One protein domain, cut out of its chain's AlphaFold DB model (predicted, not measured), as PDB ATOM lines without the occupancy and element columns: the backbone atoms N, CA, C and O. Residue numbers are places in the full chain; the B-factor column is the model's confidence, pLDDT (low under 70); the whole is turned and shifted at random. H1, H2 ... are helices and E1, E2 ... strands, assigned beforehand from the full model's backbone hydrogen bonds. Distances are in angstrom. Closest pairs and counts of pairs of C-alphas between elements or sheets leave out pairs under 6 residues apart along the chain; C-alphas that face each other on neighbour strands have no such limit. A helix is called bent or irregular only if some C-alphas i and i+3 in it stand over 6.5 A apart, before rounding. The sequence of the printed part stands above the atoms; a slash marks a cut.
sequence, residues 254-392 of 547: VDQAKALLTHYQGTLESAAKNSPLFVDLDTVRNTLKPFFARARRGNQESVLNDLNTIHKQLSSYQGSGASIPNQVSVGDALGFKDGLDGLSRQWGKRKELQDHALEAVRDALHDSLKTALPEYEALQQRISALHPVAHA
ATOM      1  N   VAL A 254     100.490 122.461  74.723       81.44
ATOM      2  CA  VAL A 254     101.323 122.417  75.929       81.44
ATOM      3  C   VAL A 254     102.476 123.414  75.814       81.44
ATOM      4  O   VAL A 254     102.731 124.158  76.760       81.44
ATOM      5  N   ASP A 255     103.137 123.480  74.659       82.12
ATOM      6  CA  ASP A 255     104.237 124.417  74.422       82.12
ATOM      7  C   ASP A 255     103.770 125.878  74.426       82.12
ATOM      8  O   ASP A 255     104.410 126.727  75.047       82.12
ATOM      9  N   GLN A 256     102.614 126.174  73.826       83.69
ATOM     10  CA  GLN A 256     101.989 127.498  73.897       83.69
ATOM     11  C   GLN A 256     101.602 127.864  75.333       83.69
ATOM     12  O   GLN A 256     101.872 128.979  75.774       83.69
ATOM     13  N   ALA A 257     101.031 126.932  76.097       80.75
ATOM     14  CA  ALA A 257     100.686 127.168  77.492       80.75
ATOM     15  C   ALA A 257     101.928 127.400  78.360       80.75
ATOM     16  O   ALA A 257     101.907 128.289  79.205       80.75
ATOM     17  N   LYS A 258     103.028 126.668  78.131       87.62
ATOM     18  CA  LYS A 258     104.324 126.927  78.782       87.62
ATOM     19  C   LYS A 258     104.872 128.305  78.414       87.62
ATOM     20  O   LYS A 258     105.366 129.006  79.297       87.62
ATOM     21  N   ALA A 259     104.771 128.707  77.146       88.50
ATOM     22  CA  ALA A 259     105.214 130.020  76.690       88.50
ATOM     23  C   ALA A 259     104.395 131.148  77.339       88.50
ATOM     24  O   ALA A 259     104.975 132.091  77.873       88.50
ATOM     25  N   LEU A 260     103.063 131.021  77.377       88.50
ATOM     26  CA  LEU A 260     102.177 131.978  78.045       88.50
ATOM     27  C   LEU A 260     102.386 132.005  79.562       88.50
ATOM     28  O   LEU A 260     102.420 133.077  80.155       88.50
ATOM     29  N   LEU A 261     102.575 130.843  80.191       89.81
ATOM     30  CA  LEU A 261     102.877 130.740  81.617       89.81
ATOM     31  C   LEU A 261     104.193 131.455  81.943       89.81
ATOM     32  O   LEU A 261     104.216 132.284  82.847       89.81
ATOM     33  N   THR A 262     105.240 131.232  81.143       93.62
ATOM     34  CA  THR A 262     106.525 131.945  81.260       93.62
ATOM     35  C   THR A 262     106.349 133.453  81.060       93.62
ATOM     36  O   THR A 262     106.900 134.251  81.814       93.62
ATOM     37  N   HIS A 263     105.548 133.862  80.072       93.62
ATOM     38  CA  HIS A 263     105.268 135.270  79.801       93.62
ATOM     39  C   HIS A 263     104.537 135.956  80.967       93.62
ATOM     40  O   HIS A 263     104.955 137.030  81.405       93.62
ATOM     41  N   TYR A 264     103.473 135.350  81.503       94.06
ATOM     42  CA  TYR A 264     102.723 135.928  82.619       94.06
ATOM     43  C   TYR A 264     103.513 135.906  83.927       94.06
ATOM     44  O   TYR A 264     103.425 136.872  84.681       94.06
ATOM     45  N   GLN A 265     104.328 134.875  84.175       93.94
ATOM     46  CA  GLN A 265     105.267 134.860  85.301       93.94
ATOM     47  C   GLN A 265     106.289 135.995  85.187       93.94
ATOM     48  O   GLN A 265     106.423 136.779  86.120       93.94
ATOM     49  N   GLY A 266     106.920 136.172  84.021       96.00
ATOM     50  CA  GLY A 266     107.850 137.283  83.796       96.00
ATOM     51  C   GLY A 266     107.184 138.661  83.901       96.00
ATOM     52  O   GLY A 266     107.785 139.607  84.404       96.00
ATOM     53  N   THR A 267     105.919 138.775  83.483       95.81
ATOM     54  CA  THR A 267     105.124 140.003  83.649       95.81
ATOM     55  C   THR A 267     104.851 140.284  85.125       95.81
ATOM     56  O   THR A 267     105.046 141.413  85.568       95.81
ATOM     57  N   LEU A 268     104.463 139.265  85.899       95.62
ATOM     58  CA  LEU A 268     104.234 139.378  87.338       95.62
ATOM     59  C   LEU A 268     105.516 139.756  88.091       95.62
ATOM     60  O   LEU A 268     105.493 140.666  88.915       95.62
ATOM     61  N   GLU A 269     106.643 139.113  87.782       94.88
ATOM     62  CA  GLU A 269     107.950 139.431  88.371       94.88
ATOM     63  C   GLU A 269     108.407 140.852  88.022       94.88
ATOM     64  O   GLU A 269     108.903 141.579  88.885       94.88
ATOM     65  N   SER A 270     108.212 141.277  86.770       95.88
ATOM     66  CA  SER A 270     108.528 142.639  86.335       95.88
ATOM     67  C   SER A 270     107.669 143.671  87.068       95.88
ATOM     68  O   SER A 270     108.193 144.658  87.585       95.88
ATOM     69  N   ALA A 271     106.363 143.422  87.175       96.06
ATOM     70  CA  ALA A 271     105.430 144.286  87.884       96.06
ATOM     71  C   ALA A 271     105.767 144.368  89.385       96.06
ATOM     72  O   ALA A 271     105.849 145.456  89.949       96.06
ATOM     73  N   ALA A 272     106.095 143.234  90.010       96.44
ATOM     74  CA  ALA A 272     106.530 143.173  91.400       96.44
ATOM     75  C   ALA A 272     107.849 143.922  91.650       96.44
ATOM     76  O   ALA A 272     107.972 144.628  92.648       96.44
ATOM     77  N   LYS A 273     108.823 143.812  90.737       95.31
ATOM     78  CA  LYS A 273     110.102 144.532  90.822       95.31
ATOM     79  C   LYS A 273     109.935 146.046  90.675       95.31
ATOM     80  O   LYS A 273     110.703 146.803  91.264       95.31
ATOM     81  N   ASN A 274     108.962 146.475  89.875       95.38
ATOM     82  CA  ASN A 274     108.699 147.884  89.598       95.38
ATOM     83  C   ASN A 274     107.674 148.511  90.558       95.38
ATOM     84  O   ASN A 274     107.490 149.729  90.520       95.38
ATOM     85  N   SER A 275     107.005 147.718  91.403       96.12
ATOM     86  CA  SER A 275     106.030 148.245  92.356       96.12
ATOM     87  C   SER A 275     106.731 149.093  93.427       96.12
ATOM     88  O   SER A 275     107.658 148.611  94.082       96.12
ATOM     89  N   PRO A 276     106.292 150.347  93.650       96.62
ATOM     90  CA  PRO A 276     106.804 151.181  94.734       96.62
ATOM     91  C   PRO A 276     106.173 150.832  96.092       96.62
ATOM     92  O   PRO A 276     106.525 151.441  97.103       96.62
ATOM     93  N   LEU A 277     105.195 149.920  96.116       97.19
ATOM     94  CA  LEU A 277     104.459 149.543  97.317       97.19
ATOM     95  C   LEU A 277     105.158 148.400  98.058       97.19
ATOM     96  O   LEU A 277     105.925 147.621  97.491       97.19
ATOM     97  N   PHE A 278     104.857 148.298  99.349       97.38
ATOM     98  CA  PHE A 278     105.389 147.265 100.230       97.38
ATOM     99  C   PHE A 278     104.268 146.356 100.728       97.38
ATOM    100  O   PHE A 278     103.128 146.787 100.904       97.38
ATOM    101  N   VAL A 279     104.621 145.103 100.996       97.56
ATOM    102  CA  VAL A 279     103.747 144.104 101.613       97.56
ATOM    103  C   VAL A 279     104.023 144.069 103.113       97.56
ATOM    104  O   VAL A 279     105.177 143.933 103.527       97.56
ATOM    105  N   ASP A 280     102.971 144.179 103.927       96.75
ATOM    106  CA  ASP A 280     103.066 144.062 105.383       96.75
ATOM    107  C   ASP A 280     103.028 142.593 105.829       96.75
ATOM    108  O   ASP A 280     101.976 141.962 105.950       96.75
ATOM    109  N   LEU A 281     104.205 142.043 106.115       96.56
ATOM    110  CA  LEU A 281     104.348 140.698 106.651       96.56
ATOM    111  C   LEU A 281     103.924 140.582 108.113       96.56
ATOM    112  O   LEU A 281     103.726 139.455 108.564       96.56
ATOM    113  N   ASP A 282     103.788 141.671 108.876       96.06
ATOM    114  CA  ASP A 282     103.326 141.545 110.261       96.06
ATOM    115  C   ASP A 282     101.874 141.062 110.297       96.06
ATOM    116  O   ASP A 282     101.561 140.098 111.000       96.06
ATOM    117  N   THR A 283     101.014 141.630 109.444       95.69
ATOM    118  CA  THR A 283      99.641 141.150 109.233       95.69
ATOM    119  C   THR A 283      99.614 139.662 108.866       95.69
ATOM    120  O   THR A 283      98.901 138.882 109.504       95.69
ATOM    121  N   VAL A 284     100.464 139.230 107.928       97.38
ATOM    122  CA  VAL A 284     100.568 137.819 107.516       97.38
ATOM    123  C   VAL A 284     101.030 136.929 108.676       97.38
ATOM    124  O   VAL A 284     100.399 135.914 108.968       97.38
ATOM    125  N   ARG A 285     102.088 137.302 109.403       96.88
ATOM    126  CA  ARG A 285     102.606 136.535 110.554       96.88
ATOM    127  C   ARG A 285     101.587 136.453 111.691       96.88
ATOM    128  O   ARG A 285     101.508 135.430 112.376       96.88
ATOM    129  N   ASN A 286     100.796 137.504 111.894       97.06
ATOM    130  CA  ASN A 286      99.779 137.570 112.938       97.06
ATOM    131  C   ASN A 286      98.646 136.552 112.729       97.06
ATOM    132  O   ASN A 286      98.059 136.108 113.722       97.06
ATOM    133  N   THR A 287      98.413 136.085 111.496       97.56
ATOM    134  CA  THR A 287      97.445 135.009 111.216       97.56
ATOM    135  C   THR A 287      97.807 133.676 111.875       97.56
ATOM    136  O   THR A 287      96.914 132.898 112.203       97.56
ATOM    137  N   LEU A 288      99.090 133.426 112.175       97.12
ATOM    138  CA  LEU A 288      99.544 132.189 112.823       97.12
ATOM    139  C   LEU A 288      99.235 132.134 114.326       97.12
ATOM    140  O   LEU A 288      99.141 131.044 114.901       97.12
ATOM    141  N   LYS A 289      99.060 133.284 114.990       97.81
ATOM    142  CA  LYS A 289      98.824 133.375 116.445       97.81
ATOM    143  C   LYS A 289      97.683 132.468 116.947       97.81
ATOM    144  O   LYS A 289      97.921 131.708 117.894       97.81
ATOM    145  N   PRO A 290      96.467 132.474 116.354       97.81
ATOM    146  CA  PRO A 290      95.389 131.581 116.784       97.81
ATOM    147  C   PRO A 290      95.726 130.093 116.611       97.81
ATOM    148  O   PRO A 290      95.323 129.281 117.449       97.81
ATOM    149  N   PHE A 291      96.492 129.720 115.581       97.75
ATOM    150  CA  PHE A 291      96.895 128.332 115.340       97.75
ATOM    151  C   PHE A 291      97.917 127.852 116.368       97.75
ATOM    152  O   PHE A 291      97.742 126.769 116.929       97.75
ATOM    153  N   PHE A 292      98.902 128.685 116.722       97.88
ATOM    154  CA  PHE A 292      99.815 128.394 117.832       97.88
ATOM    155  C   PHE A 292      99.063 128.181 119.148       97.88
ATOM    156  O   PHE A 292      99.343 127.227 119.875       97.88
ATOM    157  N   ALA A 293      98.079 129.032 119.452       97.75
ATOM    158  CA  ALA A 293      97.269 128.884 120.659       97.75
ATOM    159  C   ALA A 293      96.469 127.569 120.663       97.75
ATOM    160  O   ALA A 293      96.433 126.875 121.680       97.75
ATOM    161  N   ARG A 294      95.858 127.191 119.529       97.25
ATOM    162  CA  ARG A 294      95.129 125.917 119.382       97.25
ATOM    163  C   ARG A 294      96.055 124.707 119.521       97.25
ATOM    164  O   ARG A 294      95.736 123.801 120.285       97.25
ATOM    165  N   ALA A 295      97.207 124.720 118.854       96.50
ATOM    166  CA  ALA A 295      98.174 123.629 118.906       96.50
ATOM    167  C   ALA A 295      98.750 123.434 120.322       96.50
ATOM    168  O   ALA A 295      98.848 122.299 120.781       96.50
ATOM    169  N   ARG A 296      99.034 124.524 121.057       97.50
ATOM    170  CA  ARG A 296      99.447 124.460 122.474       97.50
ATOM    171  C   ARG A 296      98.358 123.864 123.364       97.50
ATOM    172  O   ARG A 296      98.647 122.960 124.139       97.50
ATOM    173  N   ARG A 297      97.104 124.317 123.227       97.44
ATOM    174  CA  ARG A 297      95.971 123.770 124.002       97.44
ATOM    175  C   ARG A 297      95.733 122.285 123.731       97.44
ATOM    176  O   ARG A 297      95.364 121.560 124.642       97.44
ATOM    177  N   GLY A 298      95.945 121.842 122.493       96.12
ATOM    178  CA  GLY A 298      95.820 120.438 122.104       96.12
ATOM    179  C   GLY A 298      97.063 119.583 122.370       96.12
ATOM    180  O   GLY A 298      97.071 118.431 121.949       96.12
ATOM    181  N   ASN A 299      98.115 120.137 122.990       96.00
ATOM    182  CA  ASN A 299      99.420 119.491 123.174       96.00
ATOM    183  C   ASN A 299      99.984 118.859 121.879       96.00
ATOM    184  O   ASN A 299     100.490 117.738 121.863       96.00
ATOM    185  N   GLN A 300      99.841 119.562 120.753       95.12
ATOM    186  CA  GLN A 300     100.206 119.067 119.425       95.12
ATOM    187  C   GLN A 300     101.621 119.520 119.042       95.12
ATOM    188  O   GLN A 300     101.793 120.376 118.176       95.12
ATOM    189  N   GLU A 301     102.643 118.941 119.672       95.00
ATOM    190  CA  GLU A 301     104.047 119.347 119.486       95.00
ATOM    191  C   GLU A 301     104.507 119.304 118.019       95.00
ATOM    192  O   GLU A 301     105.112 120.256 117.529       95.00
ATOM    193  N   SER A 302     104.121 118.264 117.270       92.19
ATOM    194  CA  SER A 302     104.441 118.184 115.838       92.19
ATOM    195  C   SER A 302     103.855 119.360 115.046       92.19
ATOM    196  O   SER A 302     104.504 119.895 114.159       92.19
ATOM    197  N   VAL A 303     102.637 119.800 115.388       93.56
ATOM    198  CA  VAL A 303     101.993 120.942 114.726       93.56
ATOM    199  C   VAL A 303     102.704 122.234 115.092       93.56
ATOM    200  O   VAL A 303     102.913 123.066 114.223       93.56
ATOM    201  N   LEU A 304     103.133 122.396 116.345       95.69
ATOM    202  CA  LEU A 304     103.916 123.563 116.753       95.69
ATOM    203  C   LEU A 304     105.237 123.672 115.985       95.69
ATOM    204  O   LEU A 304     105.604 124.777 115.592       95.69
ATOM    205  N   ASN A 305     105.919 122.554 115.736       94.44
ATOM    206  CA  ASN A 305     107.150 122.535 114.941       94.44
ATOM    207  C   ASN A 305     106.902 122.950 113.483       94.44
ATOM    208  O   ASN A 305     107.651 123.767 112.940       94.44
ATOM    209  N   ASP A 306     105.812 122.478 112.884       93.44
ATOM    210  CA  ASP A 306     105.449 122.848 111.513       93.44
ATOM    211  C   ASP A 306     105.020 124.324 111.423       93.44
ATOM    212  O   ASP A 306     105.527 125.063 110.579       93.44
ATOM    213  N   LEU A 307     104.201 124.814 112.363       95.38
ATOM    214  CA  LEU A 307     103.833 126.236 112.454       95.38
ATOM    215  C   LEU A 307     105.056 127.140 112.680       95.38
ATOM    216  O   LEU A 307     105.143 128.223 112.104       95.38
ATOM    217  N   ASN A 308     106.025 126.697 113.486       95.69
ATOM    218  CA  ASN A 308     107.294 127.405 113.666       95.69
ATOM    219  C   ASN A 308     108.111 127.454 112.375       95.69
ATOM    220  O   ASN A 308     108.827 128.427 112.157       95.69
ATOM    221  N   THR A 309     108.009 126.439 111.517       94.75
ATOM    222  CA  THR A 309     108.677 126.432 110.211       94.75
ATOM    223  C   THR A 309     108.071 127.491 109.291       94.75
ATOM    224  O   THR A 309     108.820 128.280 108.717       94.75
ATOM    225  N   ILE A 310     106.734 127.599 109.244       95.06
ATOM    226  CA  ILE A 310     106.045 128.694 108.535       95.06
ATOM    227  C   ILE A 310     106.500 130.048 109.085       95.06
ATOM    228  O   ILE A 310     106.902 130.932 108.331       95.06
ATOM    229  N   HIS A 311     106.469 130.207 110.412       95.88
ATOM    230  CA  HIS A 311     106.831 131.464 111.055       95.88
ATOM    231  C   HIS A 311     108.275 131.872 110.740       95.88
ATOM    232  O   HIS A 311     108.498 133.003 110.322       95.88
ATOM    233  N   LYS A 312     109.233 130.941 110.859       94.94
ATOM    234  CA  LYS A 312     110.649 131.169 110.532       94.94
ATOM    235  C   LYS A 312     110.846 131.607 109.090       94.94
ATOM    236  O   LYS A 312     111.644 132.502 108.834       94.94
ATOM    237  N   GLN A 313     110.117 130.999 108.162       94.50
ATOM    238  CA  GLN A 313     110.204 131.357 106.754       94.50
ATOM    239  C   GLN A 313     109.702 132.775 106.467       94.50
ATOM    240  O   GLN A 313     110.225 133.443 105.582       94.50
ATOM    241  N   LEU A 314     108.727 133.250 107.243       95.38
ATOM    242  CA  LEU A 314     108.224 134.619 107.155       95.38
ATOM    243  C   LEU A 314     109.039 135.619 107.981       95.38
ATOM    244  O   LEU A 314     108.891 136.821 107.772       95.38
ATOM    245  N   SER A 315     109.848 135.167 108.946       95.25
ATOM    246  CA  SER A 315     110.577 136.033 109.884       95.25
ATOM    247  C   SER A 315     112.085 136.098 109.645       95.25
ATOM    248  O   SER A 315     112.729 137.004 110.167       95.25
ATOM    249  N   SER A 316     112.668 135.159 108.896       94.38
ATOM    250  CA  SER A 316     114.109 135.109 108.626       94.38
ATOM    251  C   SER A 316     114.436 134.694 107.192       94.38
ATOM    252  O   SER A 316     113.833 133.764 106.658       94.38
ATOM    253  N   TYR A 317     115.415 135.363 106.577       88.38
ATOM    254  CA  TYR A 317     115.907 134.997 105.250       88.38
ATOM    255  C   TYR A 317     116.618 133.640 105.298       88.38
ATOM    256  O   TYR A 317     117.476 133.398 106.158       88.38
ATOM    257  N   GLN A 318     116.288 132.755 104.353       81.12
ATOM    258  CA  GLN A 318     116.943 131.455 104.237       81.12
ATOM    259  C   GLN A 318     118.446 131.640 103.957       81.12
ATOM    260  O   GLN A 318     118.850 132.460 103.139       81.12
ATOM    261  N   GLY A 319     119.285 130.893 104.675       82.75
ATOM    262  CA  GLY A 319     120.744 130.918 104.525       82.75
ATOM    263  C   GLY A 319     121.470 131.950 105.394       82.75
ATOM    264  O   GLY A 319     122.501 131.610 105.969       82.75
ATOM    265  N   SER A 320     120.942 133.168 105.552       88.12
ATOM    266  CA  SER A 320     121.581 134.193 106.399       88.12
ATOM    267  C   SER A 320     121.065 134.205 107.838       88.12
ATOM    268  O   SER A 320     121.778 134.639 108.739       88.12
ATOM    269  N   GLY A 321     119.819 133.770 108.062       88.69
ATOM    270  CA  GLY A 321     119.151 133.884 109.362       88.69
ATOM    271  C   GLY A 321     118.842 135.329 109.771       88.69
ATOM    272  O   GLY A 321     118.347 135.556 110.874       88.69
ATOM    273  N   ALA A 322     119.115 136.306 108.900       92.38
ATOM    274  CA  ALA A 322     118.814 137.705 109.156       92.38
ATOM    275  C   ALA A 322     117.297 137.909 109.260       92.38
ATOM    276  O   ALA A 322     116.530 137.324 108.491       92.38
ATOM    277  N   SER A 323     116.880 138.750 110.206       95.31
ATOM    278  CA  SER A 323     115.470 139.078 110.419       95.31
ATOM    279  C   SER A 323     114.884 139.754 109.180       95.31
ATOM    280  O   SER A 323     115.453 140.718 108.669       95.31
ATOM    281  N   ILE A 324     113.725 139.279 108.728       95.81
ATOM    282  CA  ILE A 324     112.973 139.911 107.643       95.81
ATOM    283  C   ILE A 324     112.209 141.108 108.236       95.81
ATOM    284  O   ILE A 324     111.490 140.924 109.226       95.81
ATOM    285  N   PRO A 325     112.326 142.322 107.668       96.88
ATOM    286  CA  PRO A 325     111.560 143.478 108.131       96.88
ATOM    287  C   PRO A 325     110.046 143.241 108.011       96.88
ATOM    288  O   PRO A 325     109.590 142.335 107.316       96.88
ATOM    289  N   ASN A 326     109.241 144.037 108.717       96.69
ATOM    290  CA  ASN A 326     107.780 143.904 108.650       96.69
ATOM    291  C   ASN A 326     107.224 144.328 107.288       96.69
ATOM    292  O   ASN A 326     106.231 143.777 106.845       96.69
ATOM    293  N   GLN A 327     107.888 145.267 106.617       97.44
ATOM    294  CA  GLN A 327     107.549 145.691 105.265       97.44
ATOM    295  C   GLN A 327     108.607 145.171 104.302       97.44
ATOM    296  O   GLN A 327     109.798 145.424 104.496       97.44
ATOM    297  N   VAL A 328     108.170 144.440 103.283       97.50
ATOM    298  CA  VAL A 328     109.045 143.865 102.253       97.50
ATOM    299  C   VAL A 328     108.590 144.292 100.870       97.50
ATOM    300  O   VAL A 328     107.439 144.696 100.686       97.50
ATOM    301  N   SER A 329     109.493 144.222  99.894       97.44
ATOM    302  CA  SER A 329     109.122 144.482  98.506       97.44
ATOM    303  C   SER A 329     108.107 143.443  98.012       97.44
ATOM    304  O   SER A 329     108.041 142.323  98.526       97.44
ATOM    305  N   VAL A 330     107.324 143.789  96.986       97.19
ATOM    306  CA  VAL A 330     106.388 142.838  96.357       97.19
ATOM    307  C   VAL A 330     107.132 141.610  95.815       97.19
ATOM    308  O   VAL A 330     106.644 140.489  95.946       97.19
ATOM    309  N   GLY A 331     108.339 141.799  95.270       96.31
ATOM    310  CA  GLY A 331     109.186 140.701  94.797       96.31
ATOM    311  C   GLY A 331     109.572 139.723  95.910       96.31
ATOM    312  O   GLY A 331     109.412 138.514  95.747       96.31
ATOM    313  N   ASP A 332     109.998 140.231  97.070       95.94
ATOM    314  CA  ASP A 332     110.319 139.382  98.224       95.94
ATOM    315  C   ASP A 332     109.074 138.641  98.736       95.94
ATOM    316  O   ASP A 332     109.138 137.454  99.058       95.94
ATOM    317  N   ALA A 333     107.919 139.316  98.763       96.69
ATOM    318  CA  ALA A 333     106.646 138.718  99.157       96.69
ATOM    319  C   ALA A 333     106.211 137.559  98.243       96.69
ATOM    320  O   ALA A 333     105.753 136.530  98.749       96.69
ATOM    321  N   LEU A 334     106.399 137.683  96.925       95.31
ATOM    322  CA  LEU A 334     106.193 136.573  95.988       95.31
ATOM    323  C   LEU A 334     107.151 135.410  96.283       95.31
ATOM    324  O   LEU A 334     106.708 134.265  96.368       95.31
ATOM    325  N   GLY A 335     108.425 135.702  96.557       94.19
ATOM    326  CA  GLY A 335     109.399 134.687  96.970       94.19
ATOM    327  C   GLY A 335     108.985 133.940  98.245       94.19
ATOM    328  O   GLY A 335     109.115 132.714  98.324       94.19
ATOM    329  N   PHE A 336     108.414 134.639  99.234       95.06
ATOM    330  CA  PHE A 336     107.864 133.990 100.429       95.06
ATOM    331  C   PHE A 336     106.676 133.090 100.098       95.06
ATOM    332  O   PHE A 336     106.611 131.975 100.620       95.06
ATOM    333  N   LYS A 337     105.775 133.528  99.210       93.69
ATOM    334  CA  LYS A 337     104.639 132.718  98.755       93.69
ATOM    335  C   LYS A 337     105.111 131.412  98.110       93.69
ATOM    336  O   LYS A 337     104.648 130.339  98.498       93.69
ATOM    337  N   ASP A 338     106.063 131.485  97.187       91.31
ATOM    338  CA  ASP A 338     106.586 130.303  96.494       91.31
ATOM    339  C   ASP A 338     107.300 129.353  97.457       91.31
ATOM    340  O   ASP A 338     107.136 128.129  97.404       91.31
ATOM    341  N   GLY A 339     108.030 129.911  98.421       91.88
ATOM    342  CA  GLY A 339     108.622 129.120  99.480       91.88
ATOM    343  C   GLY A 339     107.570 128.394 100.337       91.88
ATOM    344  O   GLY A 339     107.814 127.256 100.751       91.88
ATOM    345  N   LEU A 340     106.438 129.030 100.666       92.81
ATOM    346  CA  LEU A 340     105.355 128.397 101.439       92.81
ATOM    347  C   LEU A 340     104.742 127.229 100.656       92.81
ATOM    348  O   LEU A 340     104.437 126.176 101.225       92.81
ATOM    349  N   ASP A 341     104.625 127.385  99.337       87.94
ATOM    350  CA  ASP A 341     104.195 126.318  98.437       87.94
ATOM    351  C   ASP A 341     105.172 125.134  98.456       87.94
ATOM    352  O   ASP A 341     104.734 123.978  98.502       87.94
ATOM    353  N   GLY A 342     106.476 125.408  98.554       88.06
ATOM    354  CA  GLY A 342     107.520 124.408  98.788       88.06
ATOM    355  C   GLY A 342     107.378 123.660 100.118       88.06
ATOM    356  O   GLY A 342     107.407 122.426 100.124       88.06
ATOM    357  N   LEU A 343     107.161 124.369 101.233       86.44
ATOM    358  CA  LEU A 343     106.975 123.750 102.560       86.44
ATOM    359  C   LEU A 343     105.806 122.762 102.579       86.44
ATOM    360  O   LEU A 343     105.920 121.662 103.118       86.44
ATOM    361  N   SER A 344     104.703 123.122 101.922       81.19
ATOM    362  CA  SER A 344     103.495 122.292 101.856       81.19
ATOM    363  C   SER A 344     103.719 120.913 101.224       81.19
ATOM    364  O   SER A 344     102.962 119.977 101.489       81.19
ATOM    365  N   ARG A 345     104.758 120.784 100.385       83.25
ATOM    366  CA  ARG A 345     105.165 119.528  99.739       83.25
ATOM    367  C   ARG A 345     106.114 118.701 100.608       83.25
ATOM    368  O   ARG A 345     106.229 117.501 100.386       83.25
ATOM    369  N   GLN A 346     106.806 119.332 101.558       83.69
ATOM    370  CA  GLN A 346     107.751 118.669 102.462       83.69
ATOM    371  C   GLN A 346     107.056 118.052 103.675       83.69
ATOM    372  O   GLN A 346     107.529 117.055 104.221       83.69
ATOM    373  N   TRP A 347     105.928 118.621 104.102       79.81
ATOM    374  CA  TRP A 347     105.116 118.004 105.143       79.81
ATOM    375  C   TRP A 347     104.468 116.730 104.597       79.81
ATOM    376  O   TRP A 347     103.894 116.738 103.510       79.81
ATOM    377  N   GLY A 348     104.582 115.633 105.349       77.69
ATOM    378  CA  GLY A 348     103.997 114.337 104.998       77.69
ATOM    379  C   GLY A 348     102.463 114.345 105.056       77.69
ATOM    380  O   GLY A 348     101.795 115.190 104.467       77.69
ATOM    381  N   LYS A 349     101.852 113.397 105.778       78.12
ATOM    382  CA  LYS A 349     100.400 113.457 106.025       78.12
ATOM    383  C   LYS A 349     100.087 114.662 106.914       78.12
ATOM    384  O   LYS A 349     100.337 114.614 108.118       78.12
ATOM    385  N   ARG A 350      99.563 115.725 106.301       70.44
ATOM    386  CA  ARG A 350      99.218 116.971 106.985       70.44
ATOM    387  C   ARG A 350      98.045 116.756 107.934       70.44
ATOM    388  O   ARG A 350      97.120 115.991 107.661       70.44
ATOM    389  N   LYS A 351      98.142 117.383 109.104       81.44
ATOM    390  CA  LYS A 351      97.039 117.476 110.063       81.44
ATOM    391  C   LYS A 351      96.167 118.659 109.661       81.44
ATOM    392  O   LYS A 351      96.694 119.702 109.294       81.44
ATOM    393  N   GLU A 352      94.860 118.535 109.851       88.81
ATOM    394  CA  GLU A 352      93.868 119.569 109.515       88.81
ATOM    395  C   GLU A 352      94.253 120.974 110.022       88.81
ATOM    396  O   GLU A 352      94.139 121.963 109.304       88.81
ATOM    397  N   LEU A 353      94.804 121.076 111.240       89.81
ATOM    398  CA  LEU A 353      95.235 122.361 111.802       89.81
ATOM    399  C   LEU A 353      96.420 122.998 111.047       89.81
ATOM    400  O   LEU A 353      96.521 124.221 111.018       89.81
ATOM    401  N   GLN A 354      97.312 122.191 110.465       91.00
ATOM    402  CA  GLN A 354      98.455 122.662 109.672       91.00
ATOM    403  C   GLN A 354      97.996 123.182 108.313       91.00
ATOM    404  O   GLN A 354      98.452 124.239 107.889       91.00
ATOM    405  N   ASP A 355      97.076 122.461 107.667       90.50
ATOM    406  CA  ASP A 355      96.504 122.870 106.386       90.50
ATOM    407  C   ASP A 355      95.765 124.199 106.521       90.50
ATOM    408  O   ASP A 355      96.089 125.140 105.803       90.50
ATOM    409  N   HIS A 356      94.890 124.329 107.524       94.44
ATOM    410  CA  HIS A 356      94.184 125.587 107.778       94.44
ATOM    411  C   HIS A 356      95.126 126.748 108.127       94.44
ATOM    412  O   HIS A 356      94.852 127.889 107.766       94.44
ATOM    413  N   ALA A 357      96.229 126.491 108.838       95.62
ATOM    414  CA  ALA A 357      97.200 127.538 109.152       95.62
ATOM    415  C   ALA A 357      97.956 128.006 107.906       95.62
ATOM    416  O   ALA A 357      98.164 129.203 107.719       95.62
ATOM    417  N   LEU A 358      98.373 127.064 107.061       94.69
ATOM    418  CA  LEU A 358      99.072 127.363 105.821       94.69
ATOM    419  C   LEU A 358      98.162 128.093 104.827       94.69
ATOM    420  O   LEU A 358      98.608 129.044 104.194       94.69
ATOM    421  N   GLU A 359      96.908 127.665 104.701       94.75
ATOM    422  CA  GLU A 359      95.893 128.324 103.876       94.75
ATOM    423  C   GLU A 359      95.629 129.752 104.367       94.75
ATOM    424  O   GLU A 359      95.802 130.687 103.597       94.75
ATOM    425  N   ALA A 360      95.398 129.955 105.670       96.69
ATOM    426  CA  ALA A 360      95.202 131.294 106.231       96.69
ATOM    427  C   ALA A 360      96.399 132.237 105.996       96.69
ATOM    428  O   ALA A 360      96.221 133.430 105.755       96.69
ATOM    429  N   VAL A 361      97.628 131.712 106.057       97.25
ATOM    430  CA  VAL A 361      98.839 132.484 105.742       97.25
ATOM    431  C   VAL A 361      98.921 132.807 104.251       97.25
ATOM    432  O   VAL A 361      99.288 133.928 103.899       97.25
ATOM    433  N   ARG A 362      98.600 131.846 103.376       95.62
ATOM    434  CA  ARG A 362      98.573 132.055 101.921       95.62
ATOM    435  C   ARG A 362      97.550 133.110 101.536       95.62
ATOM    436  O   ARG A 362      97.900 133.991 100.761       95.62
ATOM    437  N   ASP A 363      96.353 133.046 102.104       96.06
ATOM    438  CA  ASP A 363      95.276 133.995 101.836       96.06
ATOM    439  C   ASP A 363      95.670 135.400 102.294       96.06
ATOM    440  O   ASP A 363      95.614 136.346 101.515       96.06
ATOM    441  N   ALA A 364      96.204 135.543 103.511       97.31
ATOM    442  CA  ALA A 364      96.660 136.845 103.997       97.31
ATOM    443  C   ALA A 364      97.822 137.423 103.178       97.31
ATOM    444  O   ALA A 364      97.882 138.633 102.946       97.31
ATOM    445  N   LEU A 365      98.756 136.577 102.733       97.19
ATOM    446  CA  LEU A 365      99.825 137.002 101.835       97.19
ATOM    447  C   LEU A 365      99.274 137.385 100.453       97.19
ATOM    448  O   LEU A 365      99.710 138.385  99.890       97.19
ATOM    449  N   HIS A 366      98.299 136.637  99.933       96.31
ATOM    450  CA  HIS A 366      97.614 136.922  98.674       96.31
ATOM    451  C   HIS A 366      96.872 138.265  98.723       96.31
ATOM    452  O   HIS A 366      97.061 139.092  97.833       96.31
ATOM    453  N   ASP A 367      96.109 138.529  99.784       96.25
ATOM    454  CA  ASP A 367      95.396 139.795  99.994       96.25
ATOM    455  C   ASP A 367      96.360 140.984 100.111       96.25
ATOM    456  O   ASP A 367      96.122 142.071  99.569       96.25
ATOM    457  N   SER A 368      97.495 140.768 100.779       96.12
ATOM    458  CA  SER A 368      98.525 141.795 100.935       96.12
ATOM    459  C   SER A 368      99.240 142.084  99.607       96.12
ATOM    460  O   SER A 368      99.479 143.245  99.273       96.12
ATOM    461  N   LEU A 369      99.520 141.048  98.806       96.75
ATOM    462  CA  LEU A 369     100.055 141.172  97.446       96.75
ATOM    463  C   LEU A 369      99.071 141.879  96.512       96.75
ATOM    464  O   LEU A 369      99.473 142.780  95.787       96.75
ATOM    465  N   LYS A 370      97.781 141.538  96.573       96.25
ATOM    466  CA  LYS A 370      96.720 142.203  95.803       96.25
ATOM    467  C   LYS A 370      96.630 143.696  96.116       96.25
ATOM    468  O   LYS A 370      96.414 144.504  95.218       96.25
ATOM    469  N   THR A 371      96.825 144.069  97.379       95.31
ATOM    470  CA  THR A 371      96.841 145.478  97.801       95.31
ATOM    471  C   THR A 371      98.072 146.217  97.265       95.31
ATOM    472  O   THR A 371      97.963 147.366  96.842       95.31
ATOM    473  N   ALA A 372      99.240 145.567  97.260       96.62
ATOM    474  CA  ALA A 372     100.499 146.158  96.797       96.62
ATOM    475  C   ALA A 372     100.707 146.086  95.268       96.62
ATOM    476  O   ALA A 372     101.586 146.764  94.729       96.62
ATOM    477  N   LEU A 373      99.924 145.263  94.570       96.25
ATOM    478  CA  LEU A 373     100.003 145.039  93.132       96.25
ATOM    479  C   LEU A 373      98.593 144.756  92.569       96.25
ATOM    480  O   LEU A 373      98.163 143.602  92.553       96.25
ATOM    481  N   PRO A 374      97.849 145.779  92.108       92.12
ATOM    482  CA  PRO A 374      96.453 145.631  91.678       92.12
ATOM    483  C   PRO A 374      96.225 144.590  90.569       92.12
ATOM    484  O   PRO A 374      95.196 143.918  90.539       92.12
ATOM    485  N   GLU A 375      97.187 144.422  89.663       92.06
ATOM    486  CA  GLU A 375      97.167 143.435  88.578       92.06
ATOM    487  C   GLU A 375      97.480 141.997  89.027       92.06
ATOM    488  O   GLU A 375      97.332 141.061  88.235       92.06
ATOM    489  N   TYR A 376      97.885 141.799  90.288       95.12
ATOM    490  CA  TYR A 376      98.296 140.503  90.826       95.12
ATOM    491  C   TYR A 376      97.228 139.427  90.642       95.12
ATOM    492  O   TYR A 376      97.530 138.345  90.148       95.12
ATOM    493  N   GLU A 377      95.975 139.722  90.991       92.25
ATOM    494  CA  GLU A 377      94.885 138.744  90.936       92.25
ATOM    495  C   GLU A 377      94.629 138.263  89.503       92.25
ATOM    496  O   GLU A 377      94.542 137.060  89.254       92.25
ATOM    497  N   ALA A 378      94.590 139.189  88.541       89.50
ATOM    498  CA  ALA A 378      94.370 138.860  87.138       89.50
ATOM    499  C   ALA A 378      95.523 138.024  86.559       89.50
ATOM    500  O   ALA A 378      95.284 137.052  85.837       89.50
ATOM    501  N   LEU A 379      96.774 138.369  86.881       92.19
ATOM    502  CA  LEU A 379      97.946 137.601  86.450       92.19
ATOM    503  C   LEU A 379      97.983 136.221  87.110       92.19
ATOM    504  O   LEU A 379      98.208 135.221  86.431       92.19
ATOM    505  N   GLN A 380      97.692 136.143  88.408       91.94
ATOM    506  CA  GLN A 380      97.686 134.890  89.153       91.94
ATOM    507  C   GLN A 380      96.594 133.940  88.651       91.94
ATOM    508  O   GLN A 380      96.864 132.753  88.485       91.94
ATOM    509  N   GLN A 381      95.392 134.439  88.342       87.62
ATOM    510  CA  GLN A 381      94.322 133.639  87.734       87.62
ATOM    511  C   GLN A 381      94.756 133.049  86.385       87.62
ATOM    512  O   GLN A 381      94.559 131.857  86.147       87.62
ATOM    513  N   ARG A 382      95.415 133.845  85.530       88.81
ATOM    514  CA  ARG A 382      95.949 133.371  84.239       88.81
ATOM    515  C   ARG A 382      97.041 132.317  84.421       88.81
ATOM    516  O   ARG A 382      97.002 131.281  83.760       88.81
ATOM    517  N   ILE A 383      97.982 132.541  85.340       88.94
ATOM    518  CA  ILE A 383      99.045 131.576  85.667       88.94
ATOM    519  C   ILE A 383      98.431 130.267  86.184       88.94
ATOM    520  O   ILE A 383      98.777 129.189  85.698       88.94
ATOM    521  N   SER A 384      97.487 130.346  87.126       84.81
ATOM    522  CA  SER A 384      96.813 129.180  87.702       84.81
ATOM    523  C   SER A 384      95.989 128.403  86.674       84.81
ATOM    524  O   SER A 384      96.008 127.175  86.706       84.81
ATOM    525  N   ALA A 385      95.321 129.080  85.735       81.38
ATOM    526  CA  ALA A 385      94.575 128.429  84.659       81.38
ATOM    527  C   ALA A 385      95.489 127.690  83.664       81.38
ATOM    528  O   ALA A 385      95.123 126.636  83.145       81.38
ATOM    529  N   LEU A 386      96.698 128.208  83.421       85.25
ATOM    530  CA  LEU A 386      97.670 127.596  82.509       85.25
ATOM    531  C   LEU A 386      98.488 126.472  83.151       85.25
ATOM    532  O   LEU A 386      98.993 125.603  82.442       85.25
ATOM    533  N   HIS A 387      98.624 126.456  84.479       83.12
ATOM    534  CA  HIS A 387      99.485 125.501  85.177       83.12
ATOM    535  C   HIS A 387      99.136 124.022  84.901       83.12
ATOM    536  O   HIS A 387     100.069 123.260  84.626       83.12
ATOM    537  N   PRO A 388      97.856 123.581  84.910       80.12
ATOM    538  CA  PRO A 388      97.489 122.206  84.564       80.12
ATOM    539  C   PRO A 388      97.860 121.846  83.125       80.12
ATOM    540  O   PRO A 388      98.303 120.731  82.864       80.12
ATOM    541  N   VAL A 389      97.723 122.805  82.204       80.06
ATOM    542  CA  VAL A 389      98.019 122.621  80.780       80.06
ATOM    543  C   VAL A 389      99.515 122.460  80.548       80.06
ATOM    544  O   VAL A 389      99.959 121.498  79.926       80.06
ATOM    545  N   ALA A 390     100.304 123.391  81.086       80.44
ATOM    546  CA  ALA A 390     101.748 123.439  80.895       80.44
ATOM    547  C   ALA A 390     102.469 122.219  81.502       80.44
ATOM    548  O   ALA A 390     103.529 121.820  81.015       80.44
ATOM    549  N   HIS A 391     101.889 121.619  82.547       79.31
ATOM    550  CA  HIS A 391     102.442 120.461  83.260       79.31
ATOM    551  C   HIS A 391     101.839 119.122  82.841       79.31
ATOM    552  O   HIS A 391     102.178 118.098  83.438       79.31
ATOM    553  N   ALA A 392     100.976 119.092  81.829       75.19
ATOM    554  CA  ALA A 392     100.435 117.847  81.317       75.19
ATOM    555  C   ALA A 392     101.509 117.093  80.510       75.19
ATOM    556  O   ALA A 392     101.580 117.132  79.282       75.19
TER     557      ALA A 392
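Overview. This is residues 254 to 392 of the 547 residues of an uncharacterized protein of Terriglobus albidus (UniProt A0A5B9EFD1). Two groups of helices meet near one end as a V: H1 and H7 side by side form one arm, and a two-layer slab, H4 and H5 over H2, H3 and H6, forms the other. The short strand pair E1 and E2, antiparallel, lies near the apex. The 139 printed residues run H1 E1 H2 H3 H4 E2 H5 H6 H7, mostly helix and compact, with a radius of gyration of the C-alphas of 16.1 A and spans of 50 by 36 by 27 A.

Along the chain. H1, residues 254 to 274, begins at C-alpha (101.323, 122.417, 75.929) and is 29.8 A long. E1 is 278 to 280, H2 281 to 286, H3 289 to 297, H4 301 to 315, at 20.3 A, and E2 327 to 329. H5, 330 to 346, is 25.0 A long and H6, 352 to 372, 30.2 A. H7, 376 to 390, 20.0 A, ends at (101.748, 123.439, 80.895); it is irregular, but only just: C-alphas 385 and 388 are 6.9 A apart.

Arrangement. The hub H6 touches five helices. H4, H5 and H6 form an up and down bundle, each running against the one before. H5 and H6, a hairpin, touch at a shallow tilt of 16 degrees, closest at C-alphas 330 and 369, 6.6 A. H3 and H4, also a hairpin, are closest at C-alphas 295 and 304, 6.1 A. H2 touches H6, with C-alphas 284 and 364 closest at 5.3 A. Between E1 and E2, N 279 and O 328 are 2.9 A apart, within hydrogen-bond range. H1 and H7 touch, opposite ways at 25 degrees, a shallow tilt, closest at C-alphas 258 and 390, 4.8 A. Every O i to N i+4 pair is within hydrogen-bond range in H1, H2, H3, H4 and H6; H5 has 12 of 13 and H7 9 of 11.

Size, cuts and confidence. C-alphas 256 and 297, the farthest apart, are 50.6 A apart. The printed part has no cut. The link from H4 to E2, 11 residues, is long. No printed residue has pLDDT under 70.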